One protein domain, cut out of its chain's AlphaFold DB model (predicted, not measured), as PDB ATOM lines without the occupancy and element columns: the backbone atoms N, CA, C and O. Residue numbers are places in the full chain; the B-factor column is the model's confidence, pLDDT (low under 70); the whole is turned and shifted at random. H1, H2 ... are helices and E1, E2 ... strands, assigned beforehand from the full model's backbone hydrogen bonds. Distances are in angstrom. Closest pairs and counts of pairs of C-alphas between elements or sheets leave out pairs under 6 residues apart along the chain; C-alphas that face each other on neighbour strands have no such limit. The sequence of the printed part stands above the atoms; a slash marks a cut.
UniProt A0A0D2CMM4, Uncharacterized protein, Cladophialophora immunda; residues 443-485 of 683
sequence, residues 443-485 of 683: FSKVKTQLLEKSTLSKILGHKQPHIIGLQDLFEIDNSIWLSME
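What this domain is: This is residues 443 to 485 of the 683 residues of an uncharacterized protein of Cladophialophora immunda (UniProt A0A0D2CMM4). A small, strongly twisted sheet of three strands has one short helix, H1, over one face, running along the strands, while the other face is bare. Beyond one end of H1, a loop around Pro 465 and His 466 reaches out before the backbone returns to the sheet. The printed part has 43 residues, with one named helix and three named strands in the order E1, H1, E2, E3; the sheet's order is E1, E3, E2, antiparallel throughout, and the class is mixed, helices and strands. The whole is compact, with a radius of gyration of the C-alphas of 9.9 A, yet elongated in outline, spanning 31 by 17 by 11 A.

Where its parts are: E1 is residues 443 to 447, 13.5 A long, beginning at C-alpha 443 (-37.796, 93.041, 10.347). H1 is residues 453 to 461, 11.0 A. E2 is residues 470 to 476, 16.8 A. E3 is residues 479 to 484, 15.7 A, ending at C-alpha 484 (-38.647, 87.639, 13.672).

How they stand to each other: The sheet is only just strongly twisted, its C-alphas lying up to 4.2 A off the best plane. Edge strand E1 is antiparallel to inner strand E3 at 150 degrees, with N 446 and O 480 within hydrogen-bond range at 2.8 A. E2, the other edge strand, forms a hairpin with E3 at 159 degrees; N 474 and O 481 are 2.9 A apart. H1 is on the sheet at a height of 9.1 A, over E3 and along it at 9 degrees on the local plane. The closest C-alphas of H1 and E2 are those of Leu 460 and Leu 470, 5.1 A apart. E1, H1 and E2 form a split strand-helix-strand unit, two strands running the same way with a helix between them along the chain and E3 between them in the sheet; its crossover is right-handed. In H1 every O i to N i+4 pair is within hydrogen-bond range.

The domain as a whole: The C-alphas farthest apart, of Pro 465 and Asp 477, are 31.4 A apart. The printed part has no cut and no long link. Mean pLDDT of the printed part is 73.3; residues 443 to 450 and 461 to 464 are under 70.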
ATOM      1  N   PHE A 443     -37.014  93.118  11.581       65.75
ATOM      2  CA  PHE A 443     -37.796  93.041  10.347       65.75
ATOM      3  C   PHE A 443     -36.917  92.666   9.157       65.75
ATOM      4  O   PHE A 443     -35.897  93.311   8.914       65.75
ATOM      5  N   SER A 444     -37.357  91.688   8.365       69.00
ATOM      6  CA  SER A 444     -36.752  91.360   7.069       69.00
ATOM      7  C   SER A 444     -37.789  91.405   5.944       69.00
ATOM      8  O   SER A 444     -38.993  91.274   6.180       69.00
ATOM      9  N   LYS A 445     -37.338  91.668   4.712       69.19
ATOM     10  CA  LYS A 445     -38.211  91.854   3.543       69.19
ATOM     11  C   LYS A 445     -37.927  90.783   2.494       69.19
ATOM     12  O   LYS A 445     -36.899  90.827   1.822       69.19
ATOM     13  N   VAL A 446     -38.910  89.920   2.252       64.19
ATOM     14  CA  VAL A 446     -38.900  88.894   1.204       64.19
ATOM     15  C   VAL A 446     -39.733  89.365   0.011       64.19
ATOM     16  O   VAL A 446     -40.826  89.914   0.161       64.19
ATOM     17  N   LYS A 447     -39.248  89.155  -1.216       61.59
ATOM     18  CA  LYS A 447     -40.071  89.389  -2.415       61.59
ATOM     19  C   LYS A 447     -40.993  88.185  -2.639       61.59
ATOM     20  O   LYS A 447     -40.500  87.065  -2.692       61.59
ATOM     21  N   THR A 448     -42.286  88.421  -2.869       57.31
ATOM     22  CA  THR A 448     -43.325  87.384  -3.078       57.31
ATOM     23  C   THR A 448     -43.057  86.426  -4.245       57.31
ATOM     24  O   THR A 448     -43.678  85.377  -4.317       57.31
ATOM     25  N   GLN A 449     -42.146  86.766  -5.162       57.50
ATOM     26  CA  GLN A 449     -41.806  85.941  -6.329       57.50
ATOM     27  C   GLN A 449     -40.826  84.796  -6.033       57.50
ATOM     28  O   GLN A 449     -40.617  83.967  -6.910       57.50
ATOM     29  N   LEU A 450     -40.175  84.789  -4.866       60.72
ATOM     30  CA  LEU A 450     -39.149  83.789  -4.540       60.72
ATOM     31  C   LEU A 450     -39.702  82.628  -3.713       60.72
ATOM     32  O   LEU A 450     -39.321  81.488  -3.944       60.72
ATOM     33  N   LEU A 451     -40.609  82.911  -2.778       70.31
ATOM     34  CA  LEU A 451     -41.175  81.902  -1.893       70.31
ATOM     35  C   LEU A 451     -42.601  82.283  -1.497       70.31
ATOM     36  O   LEU A 451     -42.877  83.450  -1.200       70.31
ATOM     37  N   GLU A 452     -43.504  81.303  -1.469       73.31
ATOM     38  CA  GLU A 452     -44.883  81.546  -1.062       73.31
ATOM     39  C   GLU A 452     -44.990  81.885   0.434       73.31
ATOM     40  O   GLU A 452     -44.304  81.329   1.298       73.31
ATOM     41  N   LYS A 453     -45.930  82.775   0.769       73.25
ATOM     42  CA  LYS A 453     -46.265  83.151   2.155       73.25
ATOM     43  C   LYS A 453     -46.671  81.949   3.014       73.25
ATOM     44  O   LYS A 453     -46.344  81.895   4.200       73.25
ATOM     45  N   SER A 454     -47.387  80.999   2.416       73.00
ATOM     46  CA  SER A 454     -47.791  79.730   3.028       73.00
ATOM     47  C   SER A 454     -46.562  78.915   3.459       73.00
ATOM     48  O   SER A 454     -46.505  78.454   4.599       73.00
ATOM     49  N   THR A 455     -45.561  78.798   2.585       72.88
ATOM     50  CA  THR A 455     -44.304  78.076   2.811       72.88
ATOM     51  C   THR A 455     -43.444  78.754   3.880       72.88
ATOM     52  O   THR A 455     -42.987  78.085   4.806       72.88
ATOM     53  N   LEU A 456     -43.309  80.085   3.855       74.69
ATOM     54  CA  LEU A 456     -42.612  80.844   4.909       74.69
ATOM     55  C   LEU A 456     -43.258  80.671   6.287       74.69
ATOM     56  O   LEU A 456     -42.560  80.451   7.277       74.69
ATOM     57  N   SER A 457     -44.591  80.730   6.351       74.19
ATOM     58  CA  SER A 457     -45.334  80.506   7.594       74.19
ATOM     59  C   SER A 457     -45.132  79.084   8.129       74.19
ATOM     60  O   SER A 457     -44.958  78.897   9.329       74.19
ATOM     61  N   LYS A 458     -45.064  78.074   7.251       73.38
ATOM     62  CA  LYS A 458     -44.743  76.693   7.649       73.38
ATOM     63  C   LYS A 458     -43.318  76.572   8.190       73.38
ATOM     64  O   LYS A 458     -43.119  76.012   9.262       73.38
ATOM     65  N   ILE A 459     -42.330  77.107   7.476       72.94
ATOM     66  CA  ILE A 459     -40.913  76.964   7.843       72.94
ATOM     67  C   ILE A 459     -40.596  77.703   9.142       72.94
ATOM     68  O   ILE A 459     -39.930  77.149  10.012       72.94
ATOM     69  N   LEU A 460     -41.083  78.937   9.281       72.19
ATOM     70  CA  LEU A 460     -40.697  79.825  10.377       72.19
ATOM     71  C   LEU A 460     -41.727  79.876  11.519       72.19
ATOM     72  O   LEU A 460     -41.394  80.279  12.634       72.19
ATOM     73  N   GLY A 461     -42.975  79.464  11.270       61.59
ATOM     74  CA  GLY A 461     -44.037  79.401  12.281       61.59
ATOM     75  C   GLY A 461     -43.933  78.182  13.203       61.59
ATOM     76  O   GLY A 461     -44.451  78.203  14.322       61.59
ATOM     77  N   HIS A 462     -43.220  77.132  12.785       63.41
ATOM     78  CA  HIS A 462     -42.831  76.041  13.672       63.41
ATOM     79  C   HIS A 462     -41.551  76.406  14.425       63.41
ATOM     80  O   HIS A 462     -40.502  76.618  13.824       63.41
ATOM     81  N   LYS A 463     -41.610  76.429  15.763       64.38
ATOM     82  CA  LYS A 463     -40.415  76.656  16.587       64.38
ATOM     83  C   LYS A 463     -39.422  75.508  16.417       64.38
ATOM     84  O   LYS A 463     -39.605  74.439  16.996       64.38
ATOM     85  N   GLN A 464     -38.368  75.766  15.653       67.25
ATOM     86  CA  GLN A 464     -37.228  74.876  15.480       67.25
ATOM     87  C   GLN A 464     -36.027  75.418  16.269       67.25
ATOM     88  O   GLN A 464     -35.753  76.619  16.206       67.25
ATOM     89  N   PRO A 465     -35.266  74.573  16.985       76.94
ATOM     90  CA  PRO A 465     -34.091  75.034  17.723       76.94
ATOM     91  C   PRO A 465     -33.004  75.660  16.838       76.94
ATOM     92  O   PRO A 465     -32.265  76.509  17.314       76.94
ATOM     93  N   HIS A 466     -32.933  75.279  15.558       87.50
ATOM     94  CA  HIS A 466     -31.849  75.641  14.631       87.50
ATOM     95  C   HIS A 466     -32.253  76.667  13.561       87.50
ATOM     96  O   HIS A 466     -31.474  76.974  12.665       87.50
ATOM     97  N   ILE A 467     -33.470  77.208  13.640       89.50
ATOM     98  CA  ILE A 467     -33.966  78.281  12.771       89.50
ATOM     99  C   ILE A 467     -34.548  79.368  13.677       89.50
ATOM    100  O   ILE A 467     -35.152  79.062  14.711       89.50
ATOM    101  N   ILE A 468     -34.325  80.637  13.341       85.81
ATOM    102  CA  ILE A 468     -34.931  81.748  14.080       85.81
ATOM    103  C   ILE A 468     -36.459  81.751  13.896       85.81
ATOM    104  O   ILE A 468     -36.970  81.587  12.789       85.81
ATOM    105  N   GLY A 469     -37.197  81.892  14.997       78.62
ATOM    106  CA  GLY A 469     -38.659  81.846  14.976       78.62
ATOM    107  C   GLY A 469     -39.305  83.091  14.359       78.62
ATOM    108  O   GLY A 469     -38.831  84.210  14.551       78.62
ATOM    109  N   LEU A 470     -40.432  82.900  13.674       78.81
ATOM    110  CA  LEU A 470     -41.315  83.977  13.220       78.81
ATOM    111  C   LEU A 470     -42.256  84.403  14.350       78.81
ATOM    112  O   LEU A 470     -42.921  83.564  14.958       78.81
ATOM    113  N   GLN A 471     -42.339  85.704  14.612       77.31
ATOM    114  CA  GLN A 471     -43.388  86.280  15.454       77.31
ATOM    115  C   GLN A 471     -44.628  86.621  14.637       77.31
ATOM    116  O   GLN A 471     -45.735  86.271  15.042       77.31
ATOM    117  N   ASP A 472     -44.449  87.301  13.503       75.12
ATOM    118  CA  ASP A 472     -45.559  87.710  12.643       75.12
ATOM    119  C   ASP A 472     -45.111  87.873  11.184       75.12
ATOM    120  O   ASP A 472     -43.922  88.028  10.891       75.12
ATOM    121  N   LEU A 473     -46.061  87.842  10.254       79.50
ATOM    122  CA  LEU A 473     -45.810  87.981   8.826       79.50
ATOM    123  C   LEU A 473     -46.861  88.879   8.183       79.50
ATOM    124  O   LEU A 473     -48.056  88.576   8.157       79.50
ATOM    125  N   PHE A 474     -46.380  89.946   7.555       77.94
ATOM    126  CA  PHE A 474     -47.207  90.944   6.890       77.94
ATOM    127  C   PHE A 474     -46.974  90.913   5.386       77.94
ATOM    128  O   PHE A 474     -45.891  90.594   4.911       77.94
ATOM    129  N   GLU A 475     -47.994  91.272   4.620       78.38
ATOM    130  CA  GLU A 475     -47.869  91.451   3.179       78.38
ATOM    131  C   GLU A 475     -48.178  92.906   2.851       78.38
ATOM    132  O   GLU A 475     -49.268  93.395   3.145       78.38
ATOM    133  N   ILE A 476     -47.184  93.611   2.318       77.75
ATOM    134  CA  ILE A 476     -47.239  95.049   2.048       77.75
ATOM    135  C   ILE A 476     -46.573  95.287   0.694       77.75
ATOM    136  O   ILE A 476     -45.430  94.879   0.485       77.75
ATOM    137  N   ASP A 477     -47.278  95.949  -0.226       78.56
ATOM    138  CA  ASP A 477     -46.768  96.347  -1.548       78.56
ATOM    139  C   ASP A 477     -46.104  95.202  -2.335       78.56
ATOM    140  O   ASP A 477     -44.970  95.315  -2.812       78.56
ATOM    141  N   ASN A 478     -46.807  94.068  -2.450       72.31
ATOM    142  CA  ASN A 478     -46.320  92.864  -3.137       72.31
ATOM    143  C   ASN A 478     -44.953  92.382  -2.602       72.31
ATOM    144  O   ASN A 478     -44.076  91.941  -3.343       72.31
ATOM    145  N   SER A 479     -44.734  92.556  -1.302       70.88
ATOM    146  CA  SER A 479     -43.577  92.066  -0.563       70.88
ATOM    147  C   SER A 479     -44.051  91.482   0.761       70.88
ATOM    148  O   SER A 479     -44.992  91.987   1.374       70.88
ATOM    149  N   ILE A 480     -43.383  90.431   1.211       77.06
ATOM    150  CA  ILE A 480     -43.621  89.821   2.511       77.06
ATOM    151  C   ILE A 480     -42.637  90.438   3.501       77.06
ATOM    152  O   ILE A 480     -41.437  90.492   3.242       77.06
ATOM    153  N   TRP A 481     -43.143  90.912   4.630       79.12
ATOM    154  CA  TRP A 481     -42.353  91.409   5.745       79.12
ATOM    155  C   TRP A 481     -42.410  90.393   6.875       79.12
ATOM    156  O   TRP A 481     -43.495  90.042   7.342       79.12
ATOM    157  N   LEU A 482     -41.242  89.928   7.300       79.62
ATOM    158  CA  LEU A 482     -41.087  88.982   8.392       79.62
ATOM    159  C   LEU A 482     -40.729  89.749   9.658       79.62
ATOM    160  O   LEU A 482     -39.765  90.510   9.668       79.62
ATOM    161  N   SER A 483     -41.517  89.545  10.703       79.44
ATOM    162  CA  SER A 483     -41.233  89.970  12.070       79.44
ATOM    163  C   SER A 483     -40.669  88.758  12.806       79.44
ATOM    164  O   SER A 483     -41.384  87.782  13.040       79.44
ATOM    165  N   MET A 484     -39.371  88.778  13.100       80.56
ATOM    166  CA  MET A 484     -38.647  87.639  13.672       80.56
ATOM    167  C   MET A 484     -38.492  87.789  15.185       80.56
ATOM    168  O   MET A 484     -38.517  88.898  15.722       80.56
ATOM    169  N   GLU A 485     -38.326  86.666  15.887       78.19
ATOM    170  CA  GLU A 485     -38.017  86.700  17.314       78.19
ATOM    171  C   GLU A 485     -36.712  87.452  17.594       78.19
ATOM    172  O   GLU A 485     -35.774  87.412  16.802       78.19
TER     173      GLU A 485